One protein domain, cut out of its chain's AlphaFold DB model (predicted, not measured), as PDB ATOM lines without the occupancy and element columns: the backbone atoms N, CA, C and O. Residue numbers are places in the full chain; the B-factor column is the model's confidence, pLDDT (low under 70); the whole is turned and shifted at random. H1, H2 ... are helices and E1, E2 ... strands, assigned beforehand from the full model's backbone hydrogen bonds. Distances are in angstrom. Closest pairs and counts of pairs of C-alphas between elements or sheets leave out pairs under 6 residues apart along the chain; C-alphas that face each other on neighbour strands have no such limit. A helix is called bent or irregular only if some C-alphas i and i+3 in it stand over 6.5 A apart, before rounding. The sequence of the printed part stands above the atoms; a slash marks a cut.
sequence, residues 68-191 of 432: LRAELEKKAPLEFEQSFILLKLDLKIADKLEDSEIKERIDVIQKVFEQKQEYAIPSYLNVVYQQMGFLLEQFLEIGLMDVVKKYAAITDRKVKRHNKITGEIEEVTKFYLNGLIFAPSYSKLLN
ATOM      1  N   LEU A  68     150.543 192.577 151.815       89.06
ATOM      2  CA  LEU A  68     151.759 193.212 151.319       89.06
ATOM      3  C   LEU A  68     151.781 193.244 149.787       89.06
ATOM      4  O   LEU A  68     152.057 194.288 149.203       89.06
ATOM      5  N   ARG A  69     151.432 192.132 149.133       86.44
ATOM      6  CA  ARG A  69     151.316 192.052 147.674       86.44
ATOM      7  C   ARG A  69     150.328 193.089 147.138       86.44
ATOM      8  O   ARG A  69     150.702 193.885 146.287       86.44
ATOM      9  N   ALA A  70     149.116 193.146 147.691       83.31
ATOM     10  CA  ALA A  70     148.090 194.097 147.268       83.31
ATOM     11  C   ALA A  70     148.499 195.565 147.498       83.31
ATOM     12  O   ALA A  70     148.128 196.448 146.723       83.31
ATOM     13  N   GLU A  71     149.252 195.855 148.562       89.25
ATOM     14  CA  GLU A  71     149.812 197.189 148.799       89.25
ATOM     15  C   GLU A  71     150.834 197.567 147.719       89.25
ATOM     16  O   GLU A  71     150.787 198.673 147.176       89.25
ATOM     17  N   LEU A  72     151.745 196.650 147.390       88.94
ATOM     18  CA  LEU A  72     152.793 196.885 146.402       88.94
ATOM     19  C   LEU A  72     152.234 196.957 144.975       88.94
ATOM     20  O   LEU A  72     152.660 197.822 144.214       88.94
ATOM     21  N   GLU A  73     151.242 196.130 144.627       85.56
ATOM     22  CA  GLU A  73     150.539 196.167 143.332       85.56
ATOM     23  C   GLU A  73     149.848 197.517 143.095       85.56
ATOM     24  O   GLU A  73     149.794 197.991 141.964       85.56
ATOM     25  N   LYS A  74     149.383 198.190 144.158       87.44
ATOM     26  CA  LYS A  74     148.830 199.551 144.068       87.44
ATOM     27  C   LYS A  74     149.902 200.627 143.891       87.44
ATOM     28  O   LYS A  74     149.645 201.633 143.236       87.44
ATOM     29  N   LYS A  75     151.079 200.451 144.497       91.19
ATOM     30  CA  LYS A  75     152.173 201.439 144.471       91.19
ATOM     31  C   LYS A  75     152.997 201.375 143.189       91.19
ATOM     32  O   LYS A  75     153.333 202.420 142.638       91.19
ATOM     33  N   ALA A  76     153.296 200.169 142.708       90.38
ATOM     34  CA  ALA A  76     154.203 199.952 141.587       90.38
ATOM     35  C   ALA A  76     153.831 200.760 140.326       90.38
ATOM     36  O   ALA A  76     154.715 201.447 139.815       90.38
ATOM     37  N   PRO A  77     152.569 200.786 139.841       89.81
ATOM     38  CA  PRO A  77     152.204 201.576 138.663       89.81
ATOM     39  C   PRO A  77     152.562 203.060 138.779       89.81
ATOM     40  O   PRO A  77     153.098 203.638 137.836       89.81
ATOM     41  N   LEU A  78     152.312 203.662 139.947       91.25
ATOM     42  CA  LEU A  78     152.601 205.073 140.202       91.25
ATOM     43  C   LEU A  78     154.109 205.344 140.207       91.25
ATOM     44  O   LEU A  78     154.548 206.342 139.642       91.25
ATOM     45  N   GLU A  79     154.905 204.450 140.801       93.69
ATOM     46  CA  GLU A  79     156.372 204.554 140.798       93.69
ATOM     47  C   GLU A  79     156.946 204.471 139.375       93.69
ATOM     48  O   GLU A  79     157.838 205.246 139.026       93.69
ATOM     49  N   PHE A  80     156.407 203.578 138.538       92.25
ATOM     50  CA  PHE A  80     156.773 203.466 137.126       92.25
ATOM     51  C   PHE A  80     156.446 204.738 136.343       92.25
ATOM     52  O   PHE A  80     157.317 205.272 135.657       92.25
ATOM     53  N   GLU A  81     155.212 205.235 136.451       91.69
ATOM     54  CA  GLU A  81     154.770 206.438 135.737       91.69
ATOM     55  C   GLU A  81     155.596 207.664 136.151       91.69
ATOM     56  O   GLU A  81     156.103 208.394 135.296       91.69
ATOM     57  N   GLN A  82     155.803 207.863 137.456       93.94
ATOM     58  CA  GLN A  82     156.617 208.962 137.983       93.94
ATOM     59  C   GLN A  82     158.069 208.870 137.517       93.94
ATOM     60  O   GLN A  82     158.627 209.858 137.039       93.94
ATOM     61  N   SER A  83     158.673 207.687 137.606       94.44
ATOM     62  CA  SER A  83     160.055 207.480 137.177       94.44
ATOM     63  C   SER A  83     160.233 207.697 135.684       94.44
ATOM     64  O   SER A  83     161.221 208.295 135.268       94.44
ATOM     65  N   PHE A  84     159.267 207.274 134.871       94.62
ATOM     66  CA  PHE A  84     159.307 207.502 133.435       94.62
ATOM     67  C   PHE A  84     159.179 208.993 133.079       94.62
ATOM     68  O   PHE A  84     159.911 209.486 132.219       94.62
ATOM     69  N   ILE A  85     158.318 209.744 133.777       94.56
ATOM     70  CA  ILE A  85     158.215 211.205 133.621       94.56
ATOM     71  C   ILE A  85     159.542 211.884 133.979       94.56
ATOM     72  O   ILE A  85     160.032 212.718 133.212       94.56
ATOM     73  N   LEU A  86     160.139 211.524 135.118       95.19
ATOM     74  CA  LEU A  86     161.416 212.087 135.565       95.19
ATOM     75  C   LEU A  86     162.556 211.745 134.598       95.19
ATOM     76  O   LEU A  86     163.343 212.626 134.253       95.19
ATOM     77  N   LEU A  87     162.589 210.517 134.074       94.81
ATOM     78  CA  LEU A  87     163.579 210.092 133.088       94.81
ATOM     79  C   LEU A  87     163.505 210.950 131.818       94.81
ATOM     80  O   LEU A  87     164.529 211.420 131.327       94.81
ATOM     81  N   LYS A  88     162.295 211.221 131.308       94.62
ATOM     82  CA  LYS A  88     162.101 212.104 130.144       94.62
ATOM     83  C   LYS A  88     162.589 213.528 130.413       94.62
ATOM     84  O   LYS A  88     163.158 214.153 129.519       94.62
ATOM     85  N   LEU A  89     162.381 214.047 131.625       94.38
ATOM     86  CA  LEU A  89     162.884 215.365 132.020       94.38
ATOM     87  C   LEU A  89     164.414 215.390 132.075       94.38
ATOM     88  O   LEU A  89     165.021 216.305 131.524       94.38
ATOM     89  N   ASP A  90     165.037 214.374 132.671       93.81
ATOM     90  CA  ASP A  90     166.495 214.255 132.732       93.81
ATOM     91  C   ASP A  90     167.121 214.162 131.332       93.81
ATOM     92  O   ASP A  90     168.132 214.808 131.061       93.81
ATOM     93  N   LEU A  91     166.492 213.431 130.408       91.94
ATOM     94  CA  LEU A  91     166.944 213.337 129.015       91.94
ATOM     95  C   LEU A  91     166.773 214.638 128.240       91.94
ATOM     96  O   LEU A  91     167.594 214.954 127.381       91.94
ATOM     97  N   LYS A  92     165.730 215.413 128.553       92.12
ATOM     98  CA  LYS A  92     165.564 216.760 128.009       92.12
ATOM     99  C   LYS A  92     166.675 217.692 128.495       92.12
ATOM    100  O   LYS A  92     167.202 218.459 127.701       92.12
ATOM    101  N   ILE A  93     167.044 217.613 129.776       91.94
ATOM    102  CA  ILE A  93     168.143 218.404 130.358       91.94
ATOM    103  C   ILE A  93     169.492 218.007 129.740       91.94
ATOM    104  O   ILE A  93     170.326 218.872 129.496       91.94
ATOM    105  N   ALA A  94     169.690 216.719 129.458       88.94
ATOM    106  CA  ALA A  94     170.899 216.199 128.823       88.94
ATOM    107  C   ALA A  94     170.964 216.425 127.297       88.94
ATOM    108  O   ALA A  94     171.939 216.004 126.680       88.94
ATOM    109  N   ASP A  95     169.944 217.050 126.692       90.06
ATOM    110  CA  ASP A  95     169.800 217.239 125.238       90.06
ATOM    111  C   ASP A  95     169.871 215.922 124.436       90.06
ATOM    112  O   ASP A  95     170.505 215.806 123.389       90.06
ATOM    113  N   LYS A  96     169.240 214.874 124.978       90.00
ATOM    114  CA  LYS A  96     169.214 213.518 124.399       90.00
ATOM    115  C   LYS A  96     167.820 213.013 124.064       90.00
ATOM    116  O   LYS A  96     167.684 211.935 123.500       90.00
ATOM    117  N   LEU A  97     166.781 213.777 124.390       86.81
ATOM    118  CA  LEU A  97     165.399 213.354 124.172       86.81
ATOM    119  C   LEU A  97     165.034 213.221 122.682       86.81
ATOM    120  O   LEU A  97     164.212 212.381 122.335       86.81
ATOM    121  N   GLU A  98     165.637 214.041 121.818       87.31
ATOM    122  CA  GLU A  98     165.380 214.036 120.368       87.31
ATOM    123  C   GLU A  98     166.329 213.117 119.582       87.31
ATOM    124  O   GLU A  98     166.230 213.036 118.358       87.31
ATOM    125  N   ASP A  99     167.236 212.410 120.264       90.75
ATOM    126  CA  ASP A  99     168.048 211.367 119.642       90.75
ATOM    127  C   ASP A  99     167.130 210.260 119.105       90.75
ATOM    128  O   ASP A  99     166.265 209.761 119.827       90.75
ATOM    129  N   SER A 100     167.282 209.899 117.828       86.69
ATOM    130  CA  SER A 100     166.332 209.025 117.135       86.69
ATOM    131  C   SER A 100     166.192 207.650 117.786       86.69
ATOM    132  O   SER A 100     165.077 207.141 117.870       86.69
ATOM    133  N   GLU A 101     167.292 207.067 118.274       86.06
ATOM    134  CA  GLU A 101     167.264 205.737 118.896       86.06
ATOM    135  C   GLU A 101     166.641 205.790 120.296       86.06
ATOM    136  O   GLU A 101     165.855 204.921 120.680       86.06
ATOM    137  N   ILE A 102     166.958 206.837 121.064       88.56
ATOM    138  CA  ILE A 102     166.399 207.048 122.407       88.56
ATOM    139  C   ILE A 102     164.897 207.328 122.315       88.56
ATOM    140  O   ILE A 102     164.103 206.760 123.068       88.56
ATOM    141  N   LYS A 103     164.499 208.186 121.372       90.19
ATOM    142  CA  LYS A 103     163.111 208.586 121.151       90.19
ATOM    143  C   LYS A 103     162.234 207.406 120.754       90.19
ATOM    144  O   LYS A 103     161.161 207.244 121.327       90.19
ATOM    145  N   GLU A 104     162.715 206.539 119.863       89.00
ATOM    146  CA  GLU A 104     161.997 205.322 119.479       89.00
ATOM    147  C   GLU A 104     161.687 204.439 120.700       89.00
ATOM    148  O   GLU A 104     160.546 204.006 120.885       89.00
ATOM    149  N   ARG A 105     162.661 204.230 121.595       88.19
ATOM    150  CA  ARG A 105     162.448 203.442 122.821       88.19
ATOM    151  C   ARG A 105     161.502 204.118 123.810       88.19
ATOM    152  O   ARG A 105     160.680 203.438 124.427       88.19
ATOM    153  N   ILE A 106     161.584 205.439 123.960       92.88
ATOM    154  CA  ILE A 106     160.642 206.205 124.789       92.88
ATOM    155  C   ILE A 106     159.217 206.044 124.259       92.88
ATOM    156  O   ILE A 106     158.307 205.793 125.048       92.88
ATOM    157  N   ASP A 107     159.022 206.129 122.943       90.69
ATOM    158  CA  ASP A 107     157.710 205.975 122.316       90.69
ATOM    159  C   ASP A 107     157.148 204.558 122.507       90.69
ATOM    160  O   ASP A 107     155.946 204.393 122.725       90.69
ATOM    161  N   VAL A 108     157.998 203.524 122.487       89.00
ATOM    162  CA  VAL A 108     157.591 202.148 122.824       89.00
ATOM    163  C   VAL A 108     157.092 202.062 124.268       89.00
ATOM    164  O   VAL A 108     155.998 201.549 124.499       89.00
ATOM    165  N   ILE A 109     157.841 202.595 125.237       90.25
ATOM    166  CA  ILE A 109     157.441 202.576 126.656       90.25
ATOM    167  C   ILE A 109     156.135 203.358 126.862       90.25
ATOM    168  O   ILE A 109     155.221 202.887 127.539       90.25
ATOM    169  N   GLN A 110     156.020 204.526 126.228       91.25
ATOM    170  CA  GLN A 110     154.834 205.379 126.264       91.25
ATOM    171  C   GLN A 110     153.594 204.635 125.737       91.25
ATOM    172  O   GLN A 110     152.558 204.630 126.401       91.25
ATOM    173  N   LYS A 111     153.710 203.920 124.610       88.50
ATOM    174  CA  LYS A 111     152.618 203.091 124.068       88.50
ATOM    175  C   LYS A 111     152.175 201.997 125.038       88.50
ATOM    176  O   LYS A 111     150.978 201.738 125.150       88.50
ATOM    177  N   VAL A 112     153.104 201.365 125.758       87.06
ATOM    178  CA  VAL A 112     152.767 200.337 126.761       87.06
ATOM    179  C   VAL A 112     151.972 200.948 127.922       87.06
ATOM    180  O   VAL A 112     150.963 200.375 128.341       87.06
ATOM    181  N   PHE A 113     152.367 202.133 128.400       86.88
ATOM    182  CA  PHE A 113     151.604 202.878 129.409       86.88
ATOM    183  C   PHE A 113     150.234 203.352 128.917       86.88
ATOM    184  O   PHE A 113     149.327 203.474 129.732       86.88
ATOM    185  N   GLU A 114     150.061 203.639 127.629       85.81
ATOM    186  CA  GLU A 114     148.773 204.064 127.063       85.81
ATOM    187  C   GLU A 114     147.808 202.890 126.876       85.81
ATOM    188  O   GLU A 114     146.604 203.034 127.079       85.81
ATOM    189  N   GLN A 115     148.331 201.716 126.523       81.50
ATOM    190  CA  GLN A 115     147.516 200.530 126.262       81.50
ATOM    191  C   GLN A 115     147.081 199.786 127.535       81.50
ATOM    192  O   GLN A 115     146.117 199.026 127.454       81.50
ATOM    193  N   LYS A 116     147.779 199.976 128.673       70.12
ATOM    194  CA  LYS A 116     147.522 199.389 130.014       70.12
ATOM    195  C   LYS A 116     146.774 198.052 129.991       70.12
ATOM    196  O   LYS A 116     145.714 197.911 130.600       70.12
ATOM    197  N   GLN A 117     147.299 197.050 129.290       63.81
ATOM    198  CA  GLN A 117     146.662 195.736 129.310       63.81
ATOM    199  C   GLN A 117     146.892 195.087 130.679       63.81
ATOM    200  O   GLN A 117     147.961 194.547 130.956       63.81
ATOM    201  N   GLU A 118     145.875 195.157 131.541       52.50
ATOM    202  CA  GLU A 118     145.890 194.609 132.905       52.50
ATOM    203  C   GLU A 118     146.049 193.077 132.939       52.50
ATOM    204  O   GLU A 118     146.527 192.532 133.930       52.50
ATOM    205  N   TYR A 119     145.692 192.380 131.853       49.50
ATOM    206  CA  TYR A 119     145.556 190.916 131.832       49.50
ATOM    207  C   TYR A 119     146.477 190.196 130.830       49.50
ATOM    208  O   TYR A 119     146.271 189.014 130.564       49.50
ATOM    209  N   ALA A 120     147.480 190.874 130.261       48.19
ATOM    210  CA  ALA A 120     148.453 190.240 129.367       48.19
ATOM    211  C   ALA A 120     149.636 189.650 130.157       48.19
ATOM    212  O   ALA A 120     150.085 190.246 131.134       48.19
ATOM    213  N   ILE A 121     150.151 188.488 129.734       47.47
ATOM    214  CA  ILE A 121     151.460 187.977 130.163       47.47
ATOM    215  C   ILE A 121     152.457 188.250 129.027       47.47
ATOM    216  O   ILE A 121     152.197 187.823 127.901       47.47
ATOM    217  N   PRO A 122     153.603 188.897 129.306       52.59
ATOM    218  CA  PRO A 122     153.965 189.531 130.578       52.59
ATOM    219  C   PRO A 122     153.093 190.767 130.878       52.59
ATOM    220  O   PRO A 122     152.633 191.433 129.951       52.59
ATOM    221  N   SER A 123     152.873 191.078 132.166       74.69
ATOM    222  CA  SER A 123     152.101 192.270 132.559       74.69
ATOM    223  C   SER A 123     152.718 193.527 131.956       74.69
ATOM    224  O   SER A 123     153.939 193.594 131.781       74.69
ATOM    225  N   TYR A 124     151.905 194.549 131.670       81.06
ATOM    226  CA  TYR A 124     152.433 195.788 131.092       81.06
ATOM    227  C   TYR A 124     153.546 196.396 131.967       81.06
ATOM    228  O   TYR A 124     154.509 196.934 131.435       81.06
ATOM    229  N   LEU A 125     153.480 196.227 133.296       84.62
ATOM    230  CA  LEU A 125     154.536 196.643 134.227       84.62
ATOM    231  C   LEU A 125     155.855 195.894 134.007       84.62
ATOM    232  O   LEU A 125     156.910 196.516 134.048       84.62
ATOM    233  N   ASN A 126     155.813 194.586 133.741       83.88
ATOM    234  CA  ASN A 126     157.017 193.813 133.423       83.88
ATOM    235  C   ASN A 126     157.625 194.266 132.090       83.88
ATOM    236  O   ASN A 126     158.835 194.449 131.982       83.88
ATOM    237  N   VAL A 127     156.776 194.524 131.089       84.81
ATOM    238  CA  VAL A 127     157.231 195.079 129.807       84.81
ATOM    239  C   VAL A 127     157.900 196.434 130.028       84.81
ATOM    240  O   VAL A 127     159.024 196.632 129.577       84.81
ATOM    241  N   VAL A 128     157.269 197.348 130.773       88.56
ATOM    242  CA  VAL A 128     157.860 198.653 131.109       88.56
ATOM    243  C   VAL A 128     159.180 198.479 131.862       88.56
ATOM    244  O   VAL A 128     160.157 199.133 131.508       88.56
ATOM    245  N   TYR A 129     159.246 197.587 132.852       89.38
ATOM    246  CA  TYR A 129     160.462 197.309 133.618       89.38
ATOM    247  C   TYR A 129     161.628 196.889 132.722       89.38
ATOM    248  O   TYR A 129     162.710 197.469 132.811       89.38
ATOM    249  N   GLN A 130     161.394 195.938 131.817       88.31
ATOM    250  CA  GLN A 130     162.403 195.472 130.867       88.31
ATOM    251  C   GLN A 130     162.818 196.572 129.888       88.31
ATOM    252  O   GLN A 130     164.008 196.798 129.688       88.31
ATOM    253  N   GLN A 131     161.854 197.293 129.310       89.75
ATOM    254  CA  GLN A 131     162.139 198.352 128.341       89.75
ATOM    255  C   GLN A 131     162.898 199.525 128.974       89.75
ATOM    256  O   GLN A 131     163.851 200.029 128.381       89.75
ATOM    257  N   MET A 132     162.535 199.923 130.196       91.88
ATOM    258  CA  MET A 132     163.299 200.910 130.962       91.88
ATOM    259  C   MET A 132     164.696 200.388 131.313       91.88
ATOM    260  O   MET A 132     165.654 201.146 131.219       91.88
ATOM    261  N   GLY A 133     164.838 199.105 131.658       91.38
ATOM    262  CA  GLY A 133     166.140 198.468 131.869       91.38
ATOM    263  C   GLY A 133     167.048 198.579 130.644       91.38
ATOM    264  O   GLY A 133     168.137 199.136 130.745       91.38
ATOM    265  N   PHE A 134     166.566 198.156 129.472       90.94
ATOM    266  CA  PHE A 134     167.329 198.254 128.224       90.94
ATOM    267  C   PHE A 134     167.677 199.696 127.843       90.94
ATOM    268  O   PHE A 134     168.759 199.958 127.325       90.94
ATOM    269  N   LEU A 135     166.771 200.640 128.102       92.94
ATOM    270  CA  LEU A 135     167.031 202.057 127.871       92.94
ATOM    271  C   LEU A 135     168.182 202.566 128.758       92.94
ATOM    272  O   LEU A 135     169.062 203.279 128.283       92.94
ATOM    273  N   LEU A 136     168.218 202.159 130.030       93.75
ATOM    274  CA  LEU A 136     169.299 202.510 130.955       93.75
ATOM    275  C   LEU A 136     170.629 201.828 130.597       93.75
ATOM    276  O   LEU A 136     171.682 202.435 130.784       93.75
ATOM    277  N   GLU A 137     170.604 200.607 130.058       91.38
ATOM    278  CA  GLU A 137     171.803 199.955 129.509       91.38
ATOM    279  C   GLU A 137     172.356 200.740 128.321       91.38
ATOM    280  O   GLU A 137     173.544 201.058 128.299       91.38
ATOM    281  N   GLN A 138     171.494 201.153 127.389       90.44
ATOM    282  CA  GLN A 138     171.906 201.999 126.269       90.44
ATOM    283  C   GLN A 138     172.507 203.321 126.767       90.44
ATOM    284  O   GLN A 138     173.538 203.756 126.261       90.44
ATOM    285  N   PHE A 139     171.926 203.935 127.803       93.06
ATOM    286  CA  PHE A 139     172.467 205.152 128.418       93.06
ATOM    287  C   PHE A 139     173.858 204.953 129.023       93.06
ATOM    288  O   PHE A 139     174.687 205.858 128.915       93.06
ATOM    289  N   LEU A 140     174.147 203.789 129.613       90.38
ATOM    290  CA  LEU A 140     175.505 203.455 130.051       90.38
ATOM    291  C   LEU A 140     176.476 203.388 128.870       90.38
ATOM    292  O   LEU A 140     177.582 203.918 128.967       90.38
ATOM    293  N   GLU A 141     176.071 202.764 127.762       87.06
ATOM    294  CA  GLU A 141     176.921 202.595 126.576       87.06
ATOM    295  C   GLU A 141     177.295 203.929 125.924       87.06
ATOM    296  O   GLU A 141     178.440 204.106 125.503       87.06
ATOM    297  N   ILE A 142     176.371 204.895 125.907       89.00
ATOM    298  CA  ILE A 142     176.615 206.246 125.374       89.00
ATOM    299  C   ILE A 142     177.170 207.236 126.414       89.00
ATOM    300  O   ILE A 142     177.320 208.422 126.122       89.00
ATOM    301  N   GLY A 143     177.487 206.771 127.628       88.31
ATOM    302  CA  GLY A 143     178.167 207.565 128.654       88.31
ATOM    303  C   GLY A 143     177.276 208.497 129.487       88.31
ATOM    304  O   GLY A 143     177.802 209.356 130.193       88.31
ATOM    305  N   LEU A 144     175.951 208.326 129.482       90.25
ATOM    306  CA  LEU A 144     174.999 209.099 130.302       90.25
ATOM    307  C   LEU A 144     174.936 208.607 131.760       90.25
ATOM    308  O   LEU A 144     173.865 208.385 132.331       90.25
ATOM    309  N   MET A 145     176.100 208.452 132.389       90.38
ATOM    310  CA  MET A 145     176.246 207.861 133.724       90.38
ATOM    311  C   MET A 145     175.428 208.585 134.800       90.38
ATOM    312  O   MET A 145     174.861 207.937 135.680       90.38
ATOM    313  N   ASP A 146     175.345 209.914 134.734       91.19
ATOM    314  CA  ASP A 146     174.638 210.724 135.734       91.19
ATOM    315  C   ASP A 146     173.120 210.540 135.679       91.19
ATOM    316  O   ASP A 146     172.452 210.608 136.711       91.19
ATOM    317  N   VAL A 147     172.577 210.253 134.492       92.69
ATOM    318  CA  VAL A 147     171.167 209.879 134.336       92.69
ATOM    319  C   VAL A 147     170.965 208.476 134.899       92.69
ATOM    320  O   VAL A 147     170.108 208.284 135.754       92.69
ATOM    321  N   VAL A 148     171.798 207.505 134.504       93.00
ATOM    322  CA  VAL A 148     171.637 206.101 134.923       93.00
ATOM    323  C   VAL A 148     171.677 205.940 136.443       93.00
ATOM    324  O   VAL A 148     170.824 205.250 136.998       93.00
ATOM    325  N   LYS A 149     172.603 206.615 137.137       93.25
ATOM    326  CA  LYS A 149     172.755 206.521 138.604       93.25
ATOM    327  C   LYS A 149     171.501 206.908 139.392       93.25
ATOM    328  O   LYS A 149     171.370 206.498 140.542       93.25
ATOM    329  N   LYS A 150     170.591 207.693 138.807       92.94
ATOM    330  CA  LYS A 150     169.317 208.063 139.444       92.94
ATOM    331  C   LYS A 150     168.291 206.928 139.420       92.94
ATOM    332  O   LYS A 150     167.419 206.892 140.283       92.94
ATOM    333  N   TYR A 151     168.393 206.011 138.456       94.38
ATOM    334  CA  TYR A 151     167.371 204.994 138.180       94.38
ATOM    335  C   TYR A 151     167.882 203.556 138.313       94.38
ATOM    336  O   TYR A 151     167.074 202.632 138.438       94.38
ATOM    337  N   ALA A 152     169.199 203.343 138.358       93.00
ATOM    338  CA  ALA A 152     169.798 202.030 138.554       93.00
ATOM    339  C   ALA A 152     171.083 202.064 139.391       93.00
ATOM    340  O   ALA A 152     171.849 203.029 139.381       93.00
ATOM    341  N   ALA A 153     171.340 200.954 140.080       91.38
ATOM    342  CA  ALA A 153     172.630 200.665 140.679       91.38
ATOM    343  C   ALA A 153     173.614 200.228 139.587       91.38
ATOM    344  O   ALA A 153     173.292 199.377 138.757       91.38
ATOM    345  N   ILE A 154     174.823 200.785 139.610       90.81
ATOM    346  CA  ILE A 154     175.880 200.485 138.642       90.81
ATOM    347  C   ILE A 154     177.018 199.780 139.372       90.81
ATOM    348  O   ILE A 154     177.395 200.175 140.474       90.81
ATOM    349  N   THR A 155     177.578 198.758 138.740       89.50
ATOM    350  CA  THR A 155     178.828 198.119 139.164       89.50
ATOM    351  C   THR A 155     179.865 198.239 138.069       89.50
ATOM    352  O   THR A 155     179.534 198.285 136.884       89.50
ATOM    353  N   ASP A 156     181.129 198.305 138.460       88.00
ATOM    354  CA  ASP A 156     182.252 198.312 137.546       88.00
ATOM    355  C   ASP A 156     183.005 196.981 137.596       88.00
ATOM    356  O   ASP A 156     183.138 196.330 138.633       88.00
ATOM    357  N   ARG A 157     183.497 196.549 136.439       85.06
ATOM    358  CA  ARG A 157     184.369 195.384 136.331       85.06
ATOM    359  C   ARG A 157     185.542 195.720 135.436       85.06
ATOM    360  O   ARG A 157     185.370 196.190 134.310       85.06
ATOM    361  N   LYS A 158     186.739 195.411 135.919       85.50
ATOM    362  CA  LYS A 158     187.958 195.454 135.117       85.50
ATOM    363  C   LYS A 158     187.950 194.299 134.124       85.50
ATOM    364  O   LYS A 158     187.870 193.133 134.512       85.50
ATOM    365  N   VAL A 159     187.998 194.626 132.840       83.75
ATOM    366  CA  VAL A 159     188.026 193.656 131.748       83.75
ATOM    367  C   VAL A 159     189.316 193.850 130.972       83.75
ATOM    368  O   VAL A 159     189.623 194.944 130.510       83.75
ATOM    369  N   LYS A 160     190.067 192.764 130.803       84.31
ATOM    370  CA  LYS A 160     191.251 192.755 129.948       84.31
ATOM    371  C   LYS A 160     190.804 192.762 128.490       84.31
ATOM    372  O   LYS A 160     190.102 191.853 128.049       84.31
ATOM    373  N   ARG A 161     191.189 193.795 127.749       79.38
ATOM    374  CA  ARG A 161     190.915 193.964 126.325       79.38
ATOM    375  C   ARG A 161     192.231 193.927 125.570       79.38
ATOM    376  O   ARG A 161     193.177 194.623 125.910       79.38
ATOM    377  N   HIS A 162     192.270 193.131 124.512       75.25
ATOM    378  CA  HIS A 162     193.403 193.141 123.603       75.25
ATOM    379  C   HIS A 162     193.325 194.392 122.726       75.25
ATOM    380  O   HIS A 162     192.353 194.563 121.977       75.25
ATOM    381  N   ASN A 163     194.325 195.265 122.812       74.31
ATOM    382  CA  ASN A 163     194.455 196.370 121.881       74.31
ATOM    383  C   ASN A 163     194.899 195.794 120.526       74.31
ATOM    384  O   ASN A 163     195.954 195.174 120.404       74.31
ATOM    385  N   LYS A 164     194.048 195.954 119.507       74.56
ATOM    386  CA  LYS A 164     194.285 195.410 118.159       74.56
ATOM    387  C   LYS A 164     195.388 196.150 117.392       74.56
ATOM    388  O   LYS A 164     195.827 195.646 116.368       74.56
ATOM    389  N   ILE A 165     195.793 197.331 117.859       76.62
ATOM    390  CA  ILE A 165     196.771 198.203 117.199       76.62
ATOM    391  C   ILE A 165     198.161 198.007 117.811       76.62
ATOM    392  O   ILE A 165     199.132 197.868 117.076       76.62
ATOM    393  N   THR A 166     198.261 197.964 119.142       78.31
ATOM    394  CA  THR A 166     199.548 197.828 119.851       78.31
ATOM    395  C   THR A 166     199.897 196.382 120.205       78.31
ATOM    396  O   THR A 166     201.051 196.087 120.494       78.31
ATOM    397  N   GLY A 167     198.924 195.463 120.180       76.31
ATOM    398  CA  GLY A 167     199.118 194.070 120.595       76.31
ATOM    399  C   GLY A 167     199.195 193.875 122.114       76.31
ATOM    400  O   GLY A 167     199.372 192.750 122.570       76.31
ATOM    401  N   GLU A 168     199.026 194.933 122.905       82.50
ATOM    402  CA  GLU A 168     199.081 194.869 124.365       82.50
ATOM    403  C   GLU A 168     197.717 194.519 124.979       82.50
ATOM    404  O   GLU A 168     196.652 194.760 124.398       82.50
ATOM    405  N   ILE A 169     197.749 193.925 126.175       79.00
ATOM    406  CA  ILE A 169     196.550 193.679 126.978       79.00
ATOM    407  C   ILE A 169     196.316 194.908 127.853       79.00
ATOM    408  O   ILE A 169     197.027 195.126 128.832       79.00
ATOM    409  N   GLU A 170     195.286 195.675 127.524       83.19
ATOM    410  CA  GLU A 170     194.845 196.827 128.302       83.19
ATOM    411  C   GLU A 170     193.751 196.414 129.287       83.19
ATOM    412  O   GLU A 170     192.876 195.603 128.978       83.19
ATOM    413  N   GLU A 171     193.777 196.977 130.490       79.75
ATOM    414  CA  GLU A 171     192.726 196.768 131.481       79.75
ATOM    415  C   GLU A 171     191.717 197.919 131.383       79.75
ATOM    416  O   GLU A 171     192.030 199.063 131.701       79.75
ATOM    417  N   VAL A 172     190.508 197.622 130.905       82.81
ATOM    418  CA  VAL A 172     189.444 198.610 130.695       82.81
ATOM    419  C   VAL A 172     188.332 198.375 131.706       82.81
ATOM    420  O   VAL A 172     187.818 197.262 131.836       82.81
ATOM    421  N   THR A 173     187.924 199.426 132.407       81.56
ATOM    422  CA  THR A 173     186.758 199.384 133.291       81.56
ATOM    423  C   THR A 173     185.480 199.425 132.458       81.56
ATOM    424  O   THR A 173     185.252 200.377 131.715       81.56
ATOM    425  N   LYS A 174     184.638 198.394 132.573       83.81
ATOM    426  CA  LYS A 174     183.283 198.374 132.008       83.81
ATOM    427  C   LYS A 174     182.252 198.509 133.120       83.81
ATOM    428  O   LYS A 174     182.390 197.859 134.155       83.81
ATOM    429  N   PHE A 175     181.226 199.317 132.878       85.75
ATOM    430  CA  PHE A 175     180.103 199.511 133.790       85.75
ATOM    431  C   PHE A 175     178.917 198.641 133.375       85.75
ATOM    432  O   PHE A 175     178.644 198.497 132.186       85.75
ATOM    433  N   TYR A 176     178.224 198.077 134.359       86.81
ATOM    434  CA  TYR A 176     177.049 197.228 134.177       86.81
ATOM    435  C   TYR A 176     175.961 197.633 135.165       86.81
ATOM    436  O   TYR A 176     176.260 198.046 136.293       86.81
ATOM    437  N   LEU A 177     174.700 197.468 134.770       88.75
ATOM    438  CA  LEU A 177     173.591 197.565 135.710       88.75
ATOM    439  C   LEU A 177     173.643 196.384 136.687       88.75
ATOM    440  O   LEU A 177     173.816 195.238 136.288       88.75
ATOM    441  N   ASN A 178     173.486 196.681 137.973       83.88
ATOM    442  CA  ASN A 178     173.423 195.701 139.060       83.88
ATOM    443  C   ASN A 178     172.020 195.616 139.691       83.88
ATOM    444  O   ASN A 178     171.789 194.865 140.631       83.88
ATOM    445  N   GLY A 179     171.077 196.420 139.204       83.75
ATOM    446  CA  GLY A 179     169.693 196.415 139.662       83.75
ATOM    447  C   GLY A 179     168.997 197.742 139.390       83.75
ATOM    448  O   GLY A 179     169.617 198.805 139.431       83.75
ATOM    449  N   LEU A 180     167.697 197.679 139.120       89.44
ATOM    450  CA  LEU A 180     166.862 198.854 138.877       89.44
ATOM    451  C   LEU A 180     166.280 199.363 140.203       89.44
ATOM    452  O   LEU A 180     165.741 198.580 140.987       89.44
ATOM    453  N   ILE A 181     166.388 200.671 140.454       91.44
ATOM    454  CA  ILE A 181     165.964 201.305 141.719       91.44
ATOM    455  C   ILE A 181     164.717 202.186 141.577       91.44
ATOM    456  O   ILE A 181     164.156 202.604 142.585       91.44
ATOM    457  N   PHE A 182     164.257 202.449 140.352       88.25
ATOM    458  CA  PHE A 182     163.185 203.410 140.076       88.25
ATOM    459  C   PHE A 182     161.762 202.906 140.402       88.25
ATOM    460  O   PHE A 182     160.839 203.699 140.550       88.25
ATOM    461  N   ALA A 183     161.568 201.594 140.551       89.25
ATOM    462  CA  ALA A 183     160.287 200.993 140.932       89.25
ATOM    463  C   ALA A 183     160.481 200.018 142.109       89.25
ATOM    464  O   ALA A 183     160.378 198.798 141.936       89.25
ATOM    465  N   PRO A 184     160.827 200.521 143.310       90.75
ATOM    466  CA  PRO A 184     161.169 199.678 144.451       90.75
ATOM    467  C   PRO A 184     160.023 198.753 144.880       90.75
ATOM    468  O   PRO A 184     160.288 197.642 145.344       90.75
ATOM    469  N   SER A 185     158.762 199.163 144.718       91.25
ATOM    470  CA  SER A 185     157.614 198.300 145.005       91.25
ATOM    471  C   SER A 185     157.504 197.153 144.004       91.25
ATOM    472  O   SER A 185     157.188 196.035 144.405       91.25
ATOM    473  N   TYR A 186     157.831 197.384 142.731       89.69
ATOM    474  CA  TYR A 186     157.839 196.330 141.717       89.69
ATOM    475  C   TYR A 186     158.986 195.336 141.914       89.69
ATOM    476  O   TYR A 186     158.762 194.132 141.883       89.69
ATOM    477  N   SER A 187     160.196 195.815 142.218       87.19
ATOM    478  CA  SER A 187     161.313 194.930 142.572       87.19
ATOM    479  C   SER A 187     160.974 194.057 143.790       87.19
ATOM    480  O   SER A 187     161.307 192.876 143.826       87.19
ATOM    481  N   LYS A 188     160.250 194.604 144.778       89.44
ATOM    482  CA  LYS A 188     159.725 193.813 145.902       89.44
ATOM    483  C   LYS A 188     158.656 192.807 145.474       89.44
ATOM    484  O   LYS A 188     158.634 191.725 146.044       89.44
ATOM    485  N   LEU A 189     157.794 193.134 144.508       86.62
ATOM    486  CA  LEU A 189     156.822 192.185 143.954       86.62
ATOM    487  C   LEU A 189     157.507 191.005 143.269       86.62
ATOM    488  O   LEU A 189     157.120 189.876 143.538       86.62
ATOM    489  N   LEU A 190     158.553 191.245 142.473       83.75
ATOM    490  CA  LEU A 190     159.335 190.168 141.854       83.75
ATOM    491  C   LEU A 190     159.916 189.226 142.918       83.75
ATOM    492  O   LEU A 190     159.682 188.023 142.872       83.75
ATOM    493  N   ASN A 191     160.550 189.787 143.954       84.38
ATOM    494  CA  ASN A 191     161.068 188.996 145.076       84.38
ATOM    495  C   ASN A 191     159.957 188.270 145.862       84.38
ATOM    496  O   ASN A 191     160.195 187.227 146.468       84.38
TER     497      ASN A 191
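What this domain is: This is residues 68 to 191 of the 432 residues of an uncharacterized protein of candidate division TM6 bacterium GW2011_GWE2_42_60 (UniProt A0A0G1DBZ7). A long two-stranded hairpin, E1 and E2, reaches out as an arm from a body of helices, with its turn at residues 163 to 168 at the far end. The body is an up-and-down bundle of H1, H2 and H3, a little splayed between H1 and H2; short H4 packs on H1 and H3 near the root of the arm, and short H5 packs on the first part of H1. The printed part has 124 residues, with five named helices and two named strands in the order H1 H2 H3 H4 E1 E2 H5; the sheet, E1 - E2, is antiparallel and the class is mixed, helices and strands. The whole is loose, with a radius of gyration of the C-alphas of 17.0 A, and elongated, spanning 57 by 34 by 25 A, the arm making much of the length.

Where its parts are: E1 is residues 152 to 162, 29.3 A long, and bends by 50 degrees at residue 158; E2 is residues 169 to 180, 32.4 A long. C-alpha 169 is at (196.550, 193.679, 126.978). H1, residues 68 to 93, begins with C-alpha 68 at (151.759, 193.212, 151.319) and is 36.6 A long. It has a kink of 31 degrees near residue 75 and is only just irregular: C-alphas 74 and 77 are 6.7 A apart. H2 is residues 100 to 115, 22.6 A, and H3 residues 124 to 141, 25.8 A. H4 is residues 145 to 151; H5, residues 184 to 191, ends with C-alpha 191 at (161.068, 188.996, 145.076).

How they stand to each other: E1 and E2 form a hairpin, antiparallel at 160 degrees, with N 153 and O 179 at 2.8 A and N 161 and O 170 at 2.8 A, within hydrogen-bond range. The closest C-alphas of E2 and H3, those of Leu 177 and Glu 137, are 6.9 A apart. H3 touches H2 in a helical hairpin, a shallow tilt of 13 degrees, opposite ways, closest at the C-alphas of Val 128 and Ile 109, 5.9 A. H3 also touches H4, with its residues 136 to 140 alone, closest at the C-alphas of Leu 136 and Val 148, 5.8 A; they too form a helical hairpin. H1 touches H3 with residues 77 to 80 alone, the same way at 36 degrees, only just a steep tilt; the closest C-alphas, Pro 77 and Leu 125, are 7.0 A apart. H1 and H2 are close but not clearly touching, at 7.9 A between the C-alphas of Glu 81 and Phe 113. H1 touches H5 with residues 69 to 79 alone, closest at the C-alphas of Ala 76 and Ser 185, 5.1 A. H2 and H5 are apart. In H2, H3 and H5 every O i to N i+4 pair is within hydrogen-bond range; in H1 20 of 22 are, and in H4 1 of 3, beside 3 of 4 O i to N i+3 pairs.

The domain as a whole: The C-alphas farthest apart, those of Ala 70 and Thr 166, are 58.4 A apart. The printed part has no cut and no long link. Its mean pLDDT is 86.2, and residues 117 to 122 are under 70.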